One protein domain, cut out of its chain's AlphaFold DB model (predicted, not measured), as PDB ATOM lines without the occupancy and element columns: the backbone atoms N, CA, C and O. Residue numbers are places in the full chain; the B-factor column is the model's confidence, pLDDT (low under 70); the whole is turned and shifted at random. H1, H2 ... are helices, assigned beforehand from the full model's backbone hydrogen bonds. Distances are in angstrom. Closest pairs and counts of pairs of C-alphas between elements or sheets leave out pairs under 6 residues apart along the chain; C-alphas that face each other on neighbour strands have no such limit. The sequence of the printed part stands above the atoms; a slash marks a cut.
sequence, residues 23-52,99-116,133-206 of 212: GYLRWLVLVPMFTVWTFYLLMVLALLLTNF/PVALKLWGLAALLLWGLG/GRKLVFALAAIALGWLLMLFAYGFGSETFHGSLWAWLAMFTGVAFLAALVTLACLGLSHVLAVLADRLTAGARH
ATOM      1  N   GLY A  23     -25.109   5.121  -1.585       80.94
ATOM      2  CA  GLY A  23     -25.568   6.205  -2.452       80.94
ATOM      3  C   GLY A  23     -26.325   5.691  -3.676       80.94
ATOM      4  O   GLY A  23     -27.408   6.196  -3.980       80.94
ATOM      5  N   TYR A  24     -25.800   4.652  -4.325       83.62
ATOM      6  CA  TYR A  24     -26.439   3.984  -5.457       83.62
ATOM      7  C   TYR A  24     -27.745   3.286  -5.055       83.62
ATOM      8  O   TYR A  24     -28.779   3.501  -5.687       83.62
ATOM      9  N   LEU A  25     -27.749   2.537  -3.945       88.25
ATOM     10  CA  LEU A  25     -28.965   1.897  -3.434       88.25
ATOM     11  C   LEU A  25     -30.046   2.928  -3.089       88.25
ATOM     12  O   LEU A  25     -31.216   2.747  -3.418       88.25
ATOM     13  N   ARG A  26     -29.657   4.051  -2.473       86.62
ATOM     14  CA  ARG A  26     -30.581   5.154  -2.190       86.62
ATOM     15  C   ARG A  26     -31.178   5.736  -3.467       86.62
ATOM     16  O   ARG A  26     -32.352   6.086  -3.475       86.62
ATOM     17  N   TRP A  27     -30.384   5.852  -4.528       85.56
ATOM     18  CA  TRP A  27     -30.872   6.308  -5.824       85.56
ATOM     19  C   TRP A  27     -31.867   5.307  -6.437       85.56
ATOM     20  O   TRP A  27     -32.951   5.721  -6.841       85.56
ATOM     21  N   LEU A  28     -31.577   4.002  -6.386       87.88
ATOM     22  CA  LEU A  28     -32.500   2.952  -6.845       87.88
ATOM     23  C   LEU A  28     -33.840   2.977  -6.102       87.88
ATOM     24  O   LEU A  28     -34.889   2.809  -6.712       87.88
ATOM     25  N   VAL A  29     -33.828   3.252  -4.798       91.69
ATOM     26  CA  VAL A  29     -35.056   3.395  -4.000       91.69
ATOM     27  C   VAL A  29     -35.914   4.579  -4.456       91.69
ATOM     28  O   VAL A  29     -37.129   4.546  -4.283       91.69
ATOM     29  N   LEU A  30     -35.322   5.622  -5.044       90.06
ATOM     30  CA  LEU A  30     -36.055   6.790  -5.540       90.06
ATOM     31  C   LEU A  30     -36.606   6.599  -6.958       90.06
ATOM     32  O   LEU A  30     -37.506   7.340  -7.346       90.06
ATOM     33  N   VAL A  31     -36.113   5.617  -7.718       89.38
ATOM     34  CA  VAL A  31     -36.582   5.341  -9.085       89.38
ATOM     35  C   VAL A  31     -38.103   5.136  -9.152       89.38
ATOM     36  O   VAL A  31     -38.737   5.857  -9.920       89.38
ATOM     37  N   PRO A  32     -38.728   4.259  -8.336       90.69
ATOM     38  CA  PRO A  32     -40.179   4.076  -8.365       90.69
ATOM     39  C   PRO A  32     -40.945   5.368  -8.076       90.69
ATOM     40  O   PRO A  32     -41.959   5.639  -8.711       90.69
ATOM     41  N   MET A  33     -40.433   6.197  -7.158       94.19
ATOM     42  CA  MET A  33     -41.010   7.508  -6.872       94.19
ATOM     43  C   MET A  33     -40.969   8.398  -8.109       94.19
ATOM     44  O   MET A  33     -42.005   8.941  -8.475       94.19
ATOM     45  N   PHE A  34     -39.823   8.522  -8.783       90.56
ATOM     46  CA  PHE A  34     -39.735   9.320 -10.007       90.56
ATOM     47  C   PHE A  34     -40.675   8.810 -11.095       90.56
ATOM     48  O   PHE A  34     -41.393   9.614 -11.674       90.56
ATOM     49  N   THR A  35     -40.749   7.496 -11.311       89.81
ATOM     50  CA  THR A  35     -41.662   6.907 -12.299       89.81
ATOM     51  C   THR A  35     -43.119   7.257 -12.001       89.81
ATOM     52  O   THR A  35     -43.836   7.720 -12.889       89.81
ATOM     53  N   VAL A  36     -43.555   7.100 -10.747       94.00
ATOM     54  CA  VAL A  36     -44.930   7.425 -10.339       94.00
ATOM     55  C   VAL A  36     -45.204   8.923 -10.443       94.00
ATOM     56  O   VAL A  36     -46.266   9.307 -10.922       94.00
ATOM     57  N   TRP A  37     -44.252   9.775 -10.063       94.94
ATOM     58  CA  TRP A  37     -44.375  11.226 -10.220       94.94
ATOM     59  C   TRP A  37     -44.459  11.651 -11.684       94.94
ATOM     60  O   TRP A  37     -45.311  12.464 -12.025       94.94
ATOM     61  N   THR A  38     -43.614  11.101 -12.555       91.75
ATOM     62  CA  THR A  38     -43.660  11.381 -13.991       91.75
ATOM     63  C   THR A  38     -45.006  10.966 -14.566       91.75
ATOM     64  O   THR A  38     -45.653  11.779 -15.216       91.75
ATOM     65  N   PHE A  39     -45.469   9.749 -14.274       92.88
ATOM     66  CA  PHE A  39     -46.780   9.283 -14.724       92.88
ATOM     67  C   PHE A  39     -47.915  10.179 -14.212       92.88
ATOM     68  O   PHE A  39     -48.770  10.606 -14.984       92.88
ATOM     69  N   TYR A  40     -47.885  10.525 -12.925       95.12
ATOM     70  CA  TYR A  40     -48.863  11.406 -12.295       95.12
ATOM     71  C   TYR A  40     -48.926  12.783 -12.964       95.12
ATOM     72  O   TYR A  40     -50.005  13.249 -13.323       95.12
ATOM     73  N   LEU A  41     -47.773  13.419 -13.171       94.69
ATOM     74  CA  LEU A  41     -47.685  14.733 -13.804       94.69
ATOM     75  C   LEU A  41     -48.108  14.690 -15.272       94.69
ATOM     76  O   LEU A  41     -48.815  15.590 -15.713       94.69
ATOM     77  N   LEU A  42     -47.726  13.644 -16.012       93.25
ATOM     78  CA  LEU A  42     -48.172  13.446 -17.392       93.25
ATOM     79  C   LEU A  42     -49.688  13.278 -17.468       93.25
ATOM     80  O   LEU A  42     -50.309  13.854 -18.352       93.25
ATOM     81  N   MET A  43     -50.292  12.551 -16.530       94.00
ATOM     82  CA  MET A  43     -51.743  12.388 -16.468       94.00
ATOM     83  C   MET A  43     -52.451  13.717 -16.167       94.00
ATOM     84  O   MET A  43     -53.404  14.066 -16.860       94.00
ATOM     85  N   VAL A  44     -51.969  14.488 -15.182       94.38
ATOM     86  CA  VAL A  44     -52.496  15.836 -14.886       94.38
ATOM     87  C   VAL A  44     -52.377  16.738 -16.116       94.38
ATOM     88  O   VAL A  44     -53.341  17.406 -16.485       94.38
ATOM     89  N   LEU A  45     -51.214  16.734 -16.770       92.62
ATOM     90  CA  LEU A  45     -50.963  17.529 -17.966       92.62
ATOM     91  C   LEU A  45     -51.876  17.114 -19.123       92.62
ATOM     92  O   LEU A  45     -52.469  17.979 -19.755       92.62
ATOM     93  N   ALA A  46     -52.025  15.814 -19.379       91.31
ATOM     94  CA  ALA A  46     -52.892  15.294 -20.430       91.31
ATOM     95  C   ALA A  46     -54.357  15.684 -20.192       91.31
ATOM     96  O   ALA A  46     -55.023  16.127 -21.126       91.31
ATOM     97  N   LEU A  47     -54.840  15.591 -18.949       91.31
ATOM     98  CA  LEU A  47     -56.189  16.033 -18.576       91.31
ATOM     99  C   LEU A  47     -56.384  17.533 -18.820       91.31
ATOM    100  O   LEU A  47     -57.384  17.932 -19.412       91.31
ATOM    101  N   LEU A  48     -55.421  18.365 -18.413       90.75
ATOM    102  CA  LEU A  48     -55.483  19.808 -18.647       90.75
ATOM    103  C   LEU A  48     -55.442  20.148 -20.143       90.75
ATOM    104  O   LEU A  48     -56.258  20.939 -20.600       90.75
ATOM    105  N   LEU A  49     -54.541  19.535 -20.913       90.06
ATOM    106  CA  LEU A  49     -54.438  19.762 -22.358       90.06
ATOM    107  C   LEU A  49     -55.708  19.333 -23.096       90.06
ATOM    108  O   LEU A  49     -56.150  20.029 -24.001       90.06
ATOM    109  N   THR A  50     -56.302  18.209 -22.694       88.50
ATOM    110  CA  THR A  50     -57.520  17.685 -23.326       88.50
ATOM    111  C   THR A  50     -58.733  18.561 -23.022       88.50
ATOM    112  O   THR A  50     -59.561  18.766 -23.900       88.50
ATOM    113  N   ASN A  51     -58.827  19.116 -21.811       88.94
ATOM    114  CA  ASN A  51     -59.982  19.928 -21.411       88.94
ATOM    115  C   ASN A  51     -59.851  21.410 -21.762       88.94
ATOM    116  O   ASN A  51     -60.857  22.107 -21.836       88.94
ATOM    117  N   PHE A  52     -58.632  21.901 -21.974       89.69
ATOM    118  CA  PHE A  52     -58.361  23.307 -22.266       89.69
ATOM    119  C   PHE A  52     -57.557  23.453 -23.561       89.69
ATOM    120  O   PHE A  52     -56.546  24.155 -23.585       89.69
ATOM    121  N   PRO A  99     -36.906  -1.663 -25.667       82.81
ATOM    122  CA  PRO A  99     -35.463  -1.610 -25.442       82.81
ATOM    123  C   PRO A  99     -34.884  -0.204 -25.628       82.81
ATOM    124  O   PRO A  99     -33.960   0.164 -24.902       82.81
ATOM    125  N   VAL A 100     -35.408   0.602 -26.558       81.62
ATOM    126  CA  VAL A 100     -34.969   1.997 -26.734       81.62
ATOM    127  C   VAL A 100     -35.363   2.838 -25.522       81.62
ATOM    128  O   VAL A 100     -34.515   3.544 -24.974       81.62
ATOM    129  N   ALA A 101     -36.600   2.704 -25.042       75.62
ATOM    130  CA  ALA A 101     -37.087   3.382 -23.848       75.62
ATOM    131  C   ALA A 101     -36.256   3.010 -22.613       75.62
ATOM    132  O   ALA A 101     -35.835   3.897 -21.877       75.62
ATOM    133  N   LEU A 102     -35.940   1.725 -22.421       79.94
ATOM    134  CA  LEU A 102     -35.093   1.267 -21.314       79.94
ATOM    135  C   LEU A 102     -33.655   1.789 -21.420       79.94
ATOM    136  O   LEU A 102     -33.074   2.168 -20.404       79.94
ATOM    137  N   LYS A 103     -33.082   1.856 -22.629       80.38
ATOM    138  CA  LYS A 103     -31.746   2.439 -22.853       80.38
ATOM    139  C   LYS A 103     -31.726   3.934 -22.548       80.38
ATOM    140  O   LYS A 103     -30.848   4.388 -21.816       80.38
ATOM    141  N   LEU A 104     -32.691   4.686 -23.079       80.44
ATOM    142  CA  LEU A 104     -32.831   6.120 -22.816       80.44
ATOM    143  C   LEU A 104     -33.067   6.380 -21.330       80.44
ATOM    144  O   LEU A 104     -32.428   7.257 -20.751       80.44
ATOM    145  N   TRP A 105     -33.919   5.576 -20.697       80.25
ATOM    146  CA  TRP A 105     -34.179   5.651 -19.269       80.25
ATOM    147  C   TRP A 105     -32.918   5.359 -18.453       80.25
ATOM    148  O   TRP A 105     -32.589   6.136 -17.562       80.25
ATOM    149  N   GLY A 106     -32.165   4.307 -18.790       78.12
ATOM    150  CA  GLY A 106     -30.902   3.959 -18.137       78.12
ATOM    151  C   GLY A 106     -29.830   5.046 -18.285       78.12
ATOM    152  O   GLY A 106     -29.143   5.371 -17.318       78.12
ATOM    153  N   LEU A 107     -29.725   5.660 -19.466       85.19
ATOM    154  CA  LEU A 107     -28.829   6.795 -19.714       85.19
ATOM    155  C   LEU A 107     -29.240   8.030 -18.909       85.19
ATOM    156  O   LEU A 107     -28.401   8.632 -18.237       85.19
ATOM    157  N   ALA A 108     -30.525   8.387 -18.927       77.38
ATOM    158  CA  ALA A 108     -31.053   9.505 -18.150       77.38
ATOM    159  C   ALA A 108     -30.857   9.282 -16.644       77.38
ATOM    160  O   ALA A 108     -30.423  10.184 -15.929       77.38
ATOM    161  N   ALA A 109     -31.108   8.062 -16.174       76.94
ATOM    162  CA  ALA A 109     -30.860   7.615 -14.813       76.94
ATOM    163  C   ALA A 109     -29.397   7.804 -14.393       76.94
ATOM    164  O   ALA A 109     -29.125   8.402 -13.348       76.94
ATOM    165  N   LEU A 110     -28.461   7.332 -15.221       81.62
ATOM    166  CA  LEU A 110     -27.028   7.444 -14.968       81.62
ATOM    167  C   LEU A 110     -26.573   8.909 -14.946       81.62
ATOM    168  O   LEU A 110     -25.821   9.302 -14.053       81.62
ATOM    169  N   LEU A 111     -27.064   9.727 -15.882       84.38
ATOM    170  CA  LEU A 111     -26.783  11.163 -15.936       84.38
ATOM    171  C   LEU A 111     -27.321  11.894 -14.703       84.38
ATOM    172  O   LEU A 111     -26.593  12.672 -14.088       84.38
ATOM    173  N   LEU A 112     -28.564  11.622 -14.300       79.25
ATOM    174  CA  LEU A 112     -29.180  12.212 -13.107       79.25
ATOM    175  C   LEU A 112     -28.452  11.796 -11.827       79.25
ATOM    176  O   LEU A 112     -28.252  12.622 -10.933       79.25
ATOM    177  N   TRP A 113     -28.034  10.532 -11.736       81.50
ATOM    178  CA  TRP A 113     -27.215  10.049 -10.630       81.50
ATOM    179  C   TRP A 113     -25.859  10.765 -10.592       81.50
ATOM    180  O   TRP A 113     -25.502  11.341  -9.560       81.50
ATOM    181  N   GLY A 114     -25.145  10.800 -11.720       79.19
ATOM    182  CA  GLY A 114     -23.836  11.438 -11.840       79.19
ATOM    183  C   GLY A 114     -23.884  12.932 -11.532       79.19
ATOM    184  O   GLY A 114     -23.069  13.429 -10.755       79.19
ATOM    185  N   LEU A 115     -24.893  13.640 -12.046       82.81
ATOM    186  CA  LEU A 115     -25.135  15.047 -11.728       82.81
ATOM    187  C   LEU A 115     -25.441  15.234 -10.238       82.81
ATOM    188  O   LEU A 115     -24.954  16.177  -9.619       82.81
ATOM    189  N   GLY A 116     -26.211  14.321  -9.642       76.06
ATOM    190  CA  GLY A 116     -26.522  14.329  -8.217       76.06
ATOM    191  C   GLY A 116     -25.286  14.169  -7.327       76.06
ATOM    192  O   GLY A 116     -25.179  14.867  -6.316       76.06
ATOM    193  N   GLY A 133     -39.210  15.749   7.132       83.75
ATOM    194  CA  GLY A 133     -40.498  16.430   7.224       83.75
ATOM    195  C   GLY A 133     -40.704  17.526   6.175       83.75
ATOM    196  O   GLY A 133     -41.750  17.561   5.546       83.75
ATOM    197  N   ARG A 134     -39.706  18.377   5.893       86.25
ATOM    198  CA  ARG A 134     -39.861  19.447   4.888       86.25
ATOM    199  C   ARG A 134     -39.993  18.882   3.471       86.25
ATOM    200  O   ARG A 134     -40.776  19.405   2.689       86.25
ATOM    201  N   LYS A 135     -39.256  17.811   3.147       86.19
ATOM    202  CA  LYS A 135     -39.371  17.136   1.841       86.19
ATOM    203  C   LYS A 135     -40.741  16.497   1.666       86.19
ATOM    204  O   LYS A 135     -41.346  16.657   0.614       86.19
ATOM    205  N   LEU A 136     -41.225  15.820   2.707       91.31
ATOM    206  CA  LEU A 136     -42.548  15.206   2.711       91.31
ATOM    207  C   LEU A 136     -43.652  16.249   2.573       91.31
ATOM    208  O   LEU A 136     -44.528  16.069   1.740       91.31
ATOM    209  N   VAL A 137     -43.581  17.360   3.310       93.19
ATOM    210  CA  VAL A 137     -44.572  18.442   3.204       93.19
ATOM    211  C   VAL A 137     -44.637  18.992   1.781       93.19
ATOM    212  O   VAL A 137     -45.727  19.092   1.235       93.19
ATOM    213  N   PHE A 138     -43.498  19.296   1.149       92.06
ATOM    214  CA  PHE A 138     -43.510  19.783  -0.235       92.06
ATOM    215  C   PHE A 138     -44.043  18.748  -1.222       92.06
ATOM    216  O   PHE A 138     -44.826  19.100  -2.098       92.06
ATOM    217  N   ALA A 139     -43.645  17.483  -1.079       92.88
ATOM    218  CA  ALA A 139     -44.097  16.431  -1.978       92.88
ATOM    219  C   ALA A 139     -45.608  16.180  -1.837       92.88
ATOM    220  O   ALA A 139     -46.317  16.135  -2.837       92.88
ATOM    221  N   LEU A 140     -46.121  16.104  -0.607       94.56
ATOM    222  CA  LEU A 140     -47.552  15.943  -0.343       94.56
ATOM    223  C   LEU A 140     -48.356  17.173  -0.771       94.56
ATOM    224  O   LEU A 140     -49.437  17.015  -1.324       94.56
ATOM    225  N   ALA A 141     -47.828  18.386  -0.578       95.50
ATOM    226  CA  ALA A 141     -48.467  19.608  -1.060       95.50
ATOM    227  C   ALA A 141     -48.564  19.633  -2.593       95.50
ATOM    228  O   ALA A 141     -49.602  19.999  -3.135       95.50
ATOM    229  N   ALA A 142     -47.514  19.205  -3.298       95.00
ATOM    230  CA  ALA A 142     -47.528  19.117  -4.753       95.00
ATOM    231  C   ALA A 142     -48.472  18.011  -5.270       95.00
ATOM    232  O   ALA A 142     -49.163  18.229  -6.262       95.00
ATOM    233  N   ILE A 143     -48.580  16.869  -4.576       96.38
ATOM    234  CA  ILE A 143     -49.599  15.844  -4.876       96.38
ATOM    235  C   ILE A 143     -51.007  16.403  -4.646       96.38
ATOM    236  O   ILE A 143     -51.879  16.249  -5.493       96.38
ATOM    237  N   ALA A 144     -51.239  17.091  -3.527       97.12
ATOM    238  CA  ALA A 144     -52.531  17.710  -3.249       97.12
ATOM    239  C   ALA A 144     -52.898  18.742  -4.325       97.12
ATOM    240  O   ALA A 144     -54.028  18.748  -4.806       97.12
ATOM    241  N   LEU A 145     -51.935  19.561  -4.759       97.44
ATOM    242  CA  LEU A 145     -52.124  20.507  -5.855       97.44
ATOM    243  C   LEU A 145     -52.475  19.797  -7.168       97.44
ATOM    244  O   LEU A 145     -53.431  20.194  -7.824       97.44
ATOM    245  N   GLY A 146     -51.752  18.737  -7.540       96.00
ATOM    246  CA  GLY A 146     -52.066  17.952  -8.738       96.00
ATOM    247  C   GLY A 146     -53.471  17.347  -8.693       96.00
ATOM    248  O   GLY A 146     -54.192  17.379  -9.687       96.00
ATOM    249  N   TRP A 147     -53.900  16.858  -7.528       97.56
ATOM    250  CA  TRP A 147     -55.235  16.297  -7.333       97.56
ATOM    251  C   TRP A 147     -56.313  17.374  -7.468       97.56
ATOM    252  O   TRP A 147     -57.295  17.168  -8.179       97.56
ATOM    253  N   LEU A 148     -56.093  18.553  -6.879       97.50
ATOM    254  CA  LEU A 148     -56.974  19.708  -7.063       97.50
ATOM    255  C   LEU A 148     -57.050  20.144  -8.530       97.50
ATOM    256  O   LEU A 148     -58.137  20.470  -8.996       97.50
ATOM    257  N   LEU A 149     -55.938  20.110  -9.271       96.31
ATOM    258  CA  LEU A 149     -55.931  20.416 -10.705       96.31
ATOM    259  C   LEU A 149     -56.738  19.401 -11.519       96.31
ATOM    260  O   LEU A 149     -57.446  19.802 -12.437       96.31
ATOM    261  N   MET A 150     -56.694  18.110 -11.176       94.94
ATOM    262  CA  MET A 150     -57.559  17.109 -11.816       94.94
ATOM    263  C   MET A 150     -59.037  17.356 -11.521       94.94
ATOM    264  O   MET A 150     -59.859  17.283 -12.429       94.94
ATOM    265  N   LEU A 151     -59.383  17.684 -10.272       94.44
ATOM    266  CA  LEU A 151     -60.759  18.032  -9.909       94.44
ATOM    267  C   LEU A 151     -61.231  19.307 -10.607       94.44
ATOM    268  O   LEU A 151     -62.370  19.375 -11.057       94.44
ATOM    269  N   PHE A 152     -60.352  20.299 -10.725       94.38
ATOM    270  CA  PHE A 152     -60.611  21.513 -11.485       94.38
ATOM    271  C   PHE A 152     -60.858  21.186 -12.962       94.38
ATOM    272  O   PHE A 152     -61.879  21.584 -13.516       94.38
ATOM    273  N   ALA A 153     -59.980  20.391 -13.580       92.38
ATOM    274  CA  ALA A 153     -60.141  19.943 -14.960       92.38
ATOM    275  C   ALA A 153     -61.458  19.180 -15.161       92.38
ATOM    276  O   ALA A 153     -62.112  19.368 -16.180       92.38
ATOM    277  N   TYR A 154     -61.869  18.369 -14.184       92.19
ATOM    278  CA  TYR A 154     -63.151  17.671 -14.197       92.19
ATOM    279  C   TYR A 154     -64.352  18.615 -14.077       92.19
ATOM    280  O   TYR A 154     -65.316  18.478 -14.823       92.19
ATOM    281  N   GLY A 155     -64.298  19.586 -13.163       91.69
ATOM    282  CA  GLY A 155     -65.399  20.521 -12.931       91.69
ATOM    283  C   GLY A 155     -65.671  21.449 -14.117       91.69
ATOM    284  O   GLY A 155     -66.828  21.719 -14.420       91.69
ATOM    285  N   PHE A 156     -64.615  21.906 -14.796       89.44
ATOM    286  CA  PHE A 156     -64.722  22.831 -15.932       89.44
ATOM    287  C   PHE A 156     -64.766  22.140 -17.299       89.44
ATOM    288  O   PHE A 156     -65.228  22.746 -18.258       89.44
ATOM    289  N   GLY A 157     -64.309  20.891 -17.393       82.88
ATOM    290  CA  GLY A 157     -64.327  20.089 -18.617       82.88
ATOM    291  C   GLY A 157     -65.300  18.915 -18.553       82.88
ATOM    292  O   GLY A 157     -65.058  17.910 -19.200       82.88
ATOM    293  N   SER A 158     -66.361  18.985 -17.744       77.31
ATOM    294  CA  SER A 158     -67.240  17.840 -17.447       77.31
ATOM    295  C   SER A 158     -67.836  17.159 -18.690       77.31
ATOM    296  O   SER A 158     -68.107  15.961 -18.654       77.31
ATOM    297  N   GLU A 159     -67.966  17.889 -19.799       82.00
ATOM    298  CA  GLU A 159     -68.454  17.392 -21.091       82.00
ATOM    299  C   GLU A 159     -67.534  16.339 -21.733       82.00
ATOM    300  O   GLU A 159     -68.020  15.471 -22.459       82.00
ATOM    301  N   THR A 160     -66.230  16.358 -21.436       82.69
ATOM    302  CA  THR A 160     -65.266  15.367 -21.948       82.69
ATOM    303  C   THR A 160     -65.240  14.082 -21.117       82.69
ATOM    304  O   THR A 160     -64.716  13.056 -21.561       82.69
ATOM    305  N   PHE A 161     -65.824  14.099 -19.914       83.19
ATOM    306  CA  PHE A 161     -65.842  12.953 -19.012       83.19
ATOM    307  C   PHE A 161     -67.154  12.184 -19.121       83.19
ATOM    308  O   PHE A 161     -68.146  12.481 -18.455       83.19
ATOM    309  N   HIS A 162     -67.142  11.107 -19.896       88.69
ATOM    310  CA  HIS A 162     -68.240  10.147 -19.894       88.69
ATOM    311  C   HIS A 162     -68.095   9.161 -18.722       88.69
ATOM    312  O   HIS A 162     -67.004   8.667 -18.436       88.69
ATOM    313  N   GLY A 163     -69.194   8.864 -18.023       87.94
ATOM    314  CA  GLY A 163     -69.227   7.884 -16.930       87.94
ATOM    315  C   GLY A 163     -69.698   8.456 -15.594       87.94
ATOM    316  O   GLY A 163     -70.234   9.559 -15.516       87.94
ATOM    317  N   SER A 164     -69.539   7.675 -14.523       93.44
ATOM    318  CA  SER A 164     -70.009   8.082 -13.197       93.44
ATOM    319  C   SER A 164     -69.012   9.018 -12.508       93.44
ATOM    320  O   SER A 164     -67.809   8.756 -12.475       93.44
ATOM    321  N   LEU A 165     -69.524  10.088 -11.889       91.38
ATOM    322  CA  LEU A 165     -68.742  11.015 -11.055       91.38
ATOM    323  C   LEU A 165     -67.882  10.267 -10.028       91.38
ATOM    324  O   LEU A 165     -66.702  10.555  -9.850       91.38
ATOM    325  N   TRP A 166     -68.472   9.267  -9.372       95.75
ATOM    326  CA  TRP A 166     -67.797   8.476  -8.349       95.75
ATOM    327  C   TRP A 166     -66.625   7.664  -8.895       95.75
ATOM    328  O   TRP A 166     -65.622   7.541  -8.198       95.75
ATOM    329  N   ALA A 167     -66.709   7.153 -10.130       94.00
ATOM    330  CA  ALA A 167     -65.589   6.453 -10.753       94.00
ATOM    331  C   ALA A 167     -64.410   7.403 -11.005       94.00
ATOM    332  O   ALA A 167     -63.277   7.068 -10.665       94.00
ATOM    333  N   TRP A 168     -64.674   8.611 -11.514       93.62
ATOM    334  CA  TRP A 168     -63.637   9.624 -11.735       93.62
ATOM    335  C   TRP A 168     -63.003  10.099 -10.425       93.62
ATOM    336  O   TRP A 168     -61.777  10.116 -10.306       93.62
ATOM    337  N   LEU A 169     -63.817  10.393  -9.406       95.38
ATOM    338  CA  LEU A 169     -63.323  10.762  -8.075       95.38
ATOM    339  C   LEU A 169     -62.469   9.653  -7.454       95.38
ATOM    340  O   LEU A 169     -61.398   9.936  -6.909       95.38
ATOM    341  N   ALA A 170     -62.917   8.399  -7.549       96.56
ATOM    342  CA  ALA A 170     -62.164   7.248  -7.066       96.56
ATOM    343  C   ALA A 170     -60.837   7.094  -7.820       96.56
ATOM    344  O   ALA A 170     -59.808   6.868  -7.186       96.56
ATOM    345  N   MET A 171     -60.833   7.280  -9.142       95.56
ATOM    346  CA  MET A 171     -59.623   7.206  -9.957       95.56
ATOM    347  C   MET A 171     -58.625   8.314  -9.594       95.56
ATOM    348  O   MET A 171     -57.484   8.008  -9.249       95.56
ATOM    349  N   PHE A 172     -59.034   9.589  -9.593       95.62
ATOM    350  CA  PHE A 172     -58.135  10.709  -9.272       95.62
ATOM    351  C   PHE A 172     -57.551  10.588  -7.866       95.62
ATOM    352  O   PHE A 172     -56.350  10.781  -7.659       95.62
ATOM    353  N   THR A 173     -58.397  10.227  -6.899       97.19
ATOM    354  CA  THR A 173     -57.974  10.016  -5.513       97.19
ATOM    355  C   THR A 173     -57.060   8.803  -5.403       97.19
ATOM    356  O   THR A 173     -56.034   8.882  -4.735       97.19
ATOM    357  N   GLY A 174     -57.376   7.708  -6.096       96.94
ATOM    358  CA  GLY A 174     -56.567   6.492  -6.121       96.94
ATOM    359  C   GLY A 174     -55.162   6.736  -6.665       96.94
ATOM    360  O   GLY A 174     -54.185   6.335  -6.034       96.94
ATOM    361  N   VAL A 175     -55.034   7.460  -7.782       95.00
ATOM    362  CA  VAL A 175     -53.719   7.784  -8.356       95.00
ATOM    363  C   VAL A 175     -52.939   8.743  -7.445       95.00
ATOM    364  O   VAL A 175     -51.757   8.511  -7.185       95.00
ATOM    365  N   ALA A 176     -53.578   9.786  -6.904       96.56
ATOM    366  CA  ALA A 176     -52.924  10.703  -5.963       96.56
ATOM    367  C   ALA A 176     -52.471   9.986  -4.678       96.56
ATOM    368  O   ALA A 176     -51.363  10.210  -4.185       96.56
ATOM    369  N   PHE A 177     -53.296   9.076  -4.162       97.62
ATOM    370  CA  PHE A 177     -52.981   8.260  -2.996       97.62
ATOM    371  C   PHE A 177     -51.816   7.303  -3.267       97.62
ATOM    372  O   PHE A 177     -50.899   7.215  -2.450       97.62
ATOM    373  N   LEU A 178     -51.789   6.649  -4.433       96.88
ATOM    374  CA  LEU A 178     -50.660   5.820  -4.855       96.88
ATOM    375  C   LEU A 178     -49.361   6.638  -4.914       96.88
ATOM    376  O   LEU A 178     -48.342   6.214  -4.365       96.88
ATOM    377  N   ALA A 179     -49.402   7.837  -5.505       96.31
ATOM    378  CA  ALA A 179     -48.258   8.747  -5.536       96.31
ATOM    379  C   ALA A 179     -47.785   9.135  -4.127       96.31
ATOM    380  O   ALA A 179     -46.578   9.145  -3.863       96.31
ATOM    381  N   ALA A 180     -48.713   9.388  -3.202       96.69
ATOM    382  CA  ALA A 180     -48.394   9.688  -1.809       96.69
ATOM    383  C   ALA A 180     -47.740   8.496  -1.096       96.69
ATOM    384  O   ALA A 180     -46.696   8.671  -0.462       96.69
ATOM    385  N   LEU A 181     -48.294   7.287  -1.237       97.69
ATOM    386  CA  LEU A 181     -47.746   6.070  -0.632       97.69
ATOM    387  C   LEU A 181     -46.332   5.767  -1.129       97.69
ATOM    388  O   LEU A 181     -45.429   5.553  -0.317       97.69
ATOM    389  N   VAL A 182     -46.121   5.794  -2.447       96.44
ATOM    390  CA  VAL A 182     -44.800   5.534  -3.039       96.44
ATOM    391  C   VAL A 182     -43.803   6.606  -2.601       96.44
ATOM    392  O   VAL A 182     -42.684   6.283  -2.209       96.44
ATOM    393  N   THR A 183     -44.214   7.875  -2.563       95.38
ATOM    394  CA  THR A 183     -43.373   8.971  -2.057       95.38
ATOM    395  C   THR A 183     -42.973   8.763  -0.597       95.38
ATOM    396  O   THR A 183     -41.795   8.905  -0.259       95.38
ATOM    397  N   LEU A 184     -43.924   8.404   0.271       95.25
ATOM    398  CA  LEU A 184     -43.670   8.122   1.686       95.25
ATOM    399  C   LEU A 184     -42.691   6.954   1.851       95.25
ATOM    400  O   LEU A 184     -41.705   7.086   2.580       95.25
ATOM    401  N   ALA A 185     -42.924   5.850   1.140       94.81
ATOM    402  CA  ALA A 185     -42.082   4.660   1.194       94.81
ATOM    403  C   ALA A 185     -40.652   4.949   0.706       94.81
ATOM    404  O   ALA A 185     -39.684   4.668   1.417       94.81
ATOM    405  N   CYS A 186     -40.505   5.570  -0.466       94.50
ATOM    406  CA  CYS A 186     -39.205   5.857  -1.068       94.50
ATOM    407  C   CYS A 186     -38.408   6.895  -0.265       94.50
ATOM    408  O   CYS A 186     -37.219   6.693  -0.010       94.50
ATOM    409  N   LEU A 187     -39.035   7.990   0.186       92.56
ATOM    410  CA  LEU A 187     -38.352   8.993   1.011       92.56
ATOM    411  C   LEU A 187     -38.007   8.452   2.402       92.56
ATOM    412  O   LEU A 187     -36.923   8.752   2.912       92.56
ATOM    413  N   GLY A 188     -38.890   7.643   2.994       92.00
ATOM    414  CA  GLY A 188     -38.646   6.969   4.268       92.00
ATOM    415  C   GLY A 188     -37.456   6.016   4.183       92.00
ATOM    416  O   GLY A 188     -36.494   6.160   4.940       92.00
ATOM    417  N   LEU A 189     -37.456   5.108   3.205       91.69
ATOM    418  CA  LEU A 189     -36.364   4.157   3.004       91.69
ATOM    419  C   LEU A 189     -35.052   4.867   2.633       91.69
ATOM    420  O   LEU A 189     -33.999   4.567   3.197       91.69
ATOM    421  N   SER A 190     -35.112   5.889   1.774       90.12
ATOM    422  CA  SER A 190     -33.961   6.745   1.460       90.12
ATOM    423  C   SER A 190     -33.387   7.435   2.706       90.12
ATOM    424  O   SER A 190     -32.177   7.665   2.778       90.12
ATOM    425  N   HIS A 191     -34.227   7.816   3.672       88.81
ATOM    426  CA  HIS A 191     -33.774   8.416   4.926       88.81
ATOM    427  C   HIS A 191     -33.094   7.386   5.832       88.81
ATOM    428  O   HIS A 191     -32.007   7.663   6.339       88.81
ATOM    429  N   VAL A 192     -33.671   6.189   5.973       88.62
ATOM    430  CA  VAL A 192     -33.067   5.085   6.739       88.62
ATOM    431  C   VAL A 192     -31.689   4.720   6.182       88.62
ATOM    432  O   VAL A 192     -30.731   4.616   6.948       88.62
ATOM    433  N   LEU A 193     -31.556   4.614   4.855       87.06
ATOM    434  CA  LEU A 193     -30.274   4.344   4.194       87.06
ATOM    435  C   LEU A 193     -29.235   5.444   4.451       87.06
ATOM    436  O   LEU A 193     -28.062   5.142   4.657       87.06
ATOM    437  N   ALA A 194     -29.657   6.713   4.478       83.56
ATOM    438  CA  ALA A 194     -28.764   7.822   4.806       83.56
ATOM    439  C   ALA A 194     -28.269   7.743   6.261       83.56
ATOM    440  O   ALA A 194     -27.068   7.836   6.503       83.56
ATOM    441  N   VAL A 195     -29.171   7.486   7.214       84.19
ATOM    442  CA  VAL A 195     -28.809   7.320   8.633       84.19
ATOM    443  C   VAL A 195     -27.865   6.130   8.830       84.19
ATOM    444  O   VAL A 195     -26.922   6.213   9.618       84.19
ATOM    445  N   LEU A 196     -28.084   5.026   8.111       85.00
ATOM    446  CA  LEU A 196     -27.209   3.856   8.162       85.00
ATOM    447  C   LEU A 196     -25.805   4.168   7.621       85.00
ATOM    448  O   LEU A 196     -24.817   3.801   8.257       85.00
ATOM    449  N   ALA A 197     -25.710   4.885   6.497       82.06
ATOM    450  CA  ALA A 197     -24.432   5.317   5.928       82.06
ATOM    451  C   ALA A 197     -23.637   6.201   6.905       82.06
ATOM    452  O   ALA A 197     -22.436   5.989   7.115       82.06
ATOM    453  N   ASP A 198     -24.313   7.145   7.561       80.38
ATOM    454  CA  ASP A 198     -23.693   8.028   8.550       80.38
ATOM    455  C   ASP A 198     -23.168   7.236   9.761       80.38
ATOM    456  O   ASP A 198     -22.038   7.443  10.207       80.38
ATOM    457  N   ARG A 199     -23.940   6.261  10.262       82.75
ATOM    458  CA  ARG A 199     -23.518   5.399  11.381       82.75
ATOM    459  C   ARG A 199     -22.323   4.510  11.028       82.75
ATOM    460  O   ARG A 199     -21.396   4.408  11.829       82.75
ATOM    461  N   LEU A 200     -22.314   3.904   9.840       80.62
ATOM    462  CA  LEU A 200     -21.213   3.044   9.385       80.62
ATOM    463  C   LEU A 200     -19.907   3.832   9.230       80.62
ATOM    464  O   LEU A 200     -18.847   3.388   9.676       80.62
ATOM    465  N   THR A 201     -19.985   5.038   8.665       74.56
ATOM    466  CA  THR A 201     -18.811   5.908   8.515       74.56
ATOM    467  C   THR A 201     -18.337   6.503   9.845       74.56
ATOM    468  O   THR A 201     -17.138   6.725  10.004       74.56
ATOM    469  N   ALA A 202     -19.225   6.734  10.817       74.50
ATOM    470  CA  ALA A 202     -18.853   7.178  12.163       74.50
ATOM    471  C   ALA A 202     -18.206   6.057  13.001       74.50
ATOM    472  O   ALA A 202     -17.212   6.306  13.690       74.50
ATOM    473  N   GLY A 203     -18.716   4.823  12.910       71.12
ATOM    474  CA  GLY A 203     -18.153   3.651  13.592       71.12
ATOM    475  C   GLY A 203     -16.744   3.299  13.102       71.12
ATOM    476  O   GLY A 203     -15.847   3.053  13.909       71.12
ATOM    477  N   ALA A 204     -16.503   3.392  11.788       63.62
ATOM    478  CA  ALA A 204     -15.176   3.179  11.201       63.62
ATOM    479  C   ALA A 204     -14.116   4.179  11.715       63.62
ATOM    480  O   ALA A 204     -12.946   3.825  11.856       63.62
ATOM    481  N   ARG A 205     -14.516   5.415  12.052       62.75
ATOM    482  CA  ARG A 205     -13.606   6.434  12.610       62.75
ATOM    483  C   ARG A 205     -13.187   6.141  14.050       62.75
ATOM    484  O   ARG A 205     -12.067   6.483  14.419       62.75
ATOM    485  N   HIS A 206     -14.059   5.515  14.843       61.34
ATOM    486  CA  HIS A 206     -13.760   5.168  16.236       61.34
ATOM    487  C   HIS A 206     -12.809   3.968  16.317       61.34
ATOM    488  O   HIS A 206     -11.797   4.041  17.003       61.34
TER     489      HIS A 206
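Overview. This is residues 23 to 52, 99 to 116 and 133 to 206 of the 212 residues of an uncharacterized protein of Wenzhouxiangella marina (UniProt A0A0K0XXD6). One very long helix, H4, makes the length of a three-helix bundle: H3 forms a hairpin with it, H1 packs along both, and H2 slants off near one end of H1. Residues 198 to 206 of H4 stick out. The printed 122 residues, all helix in class with H1 to H4 in order, are loose, with a radius of gyration of the C-alphas of 18.5 A and spans of 67 by 35 by 19 A.

Arrangement. Start at H4, residues 165 to 206; its residues 169 to 187 touch H3, residues 133 to 156, opposite ways at a shallow tilt of 14 degrees, the closest C-alphas being Trp 147 and Ala 176, 6.2 A apart. H1, residues 23 to 51, touches residues 175 to 194 of H4, closest at C-alphas Arg 26 and Ser 190, 5.2 A. H2, residues 99 to 116, is close to H1 but not clearly touching: C-alphas Trp 27 and Trp 113 are 7.1 A apart. O i to N i+4 pairs are within hydrogen-bond range throughout H2 and H3, 23 of 25 in H1 and 37 of 38 in H4.

Along the chain. Find C-alpha 165 at (-68.742, 11.015, -11.055); H4 runs 61.7 A to C-alpha 206 at (-13.760, 5.168, 16.236). H1 spans 41.6 A, H3 34.1 A.

Size, cuts and confidence. Cuts leave gaps of 34.0 A between C-alphas 52 and 99 and 20.9 A between 116 and 133. Confidence is under 70 at residues 204 to 206.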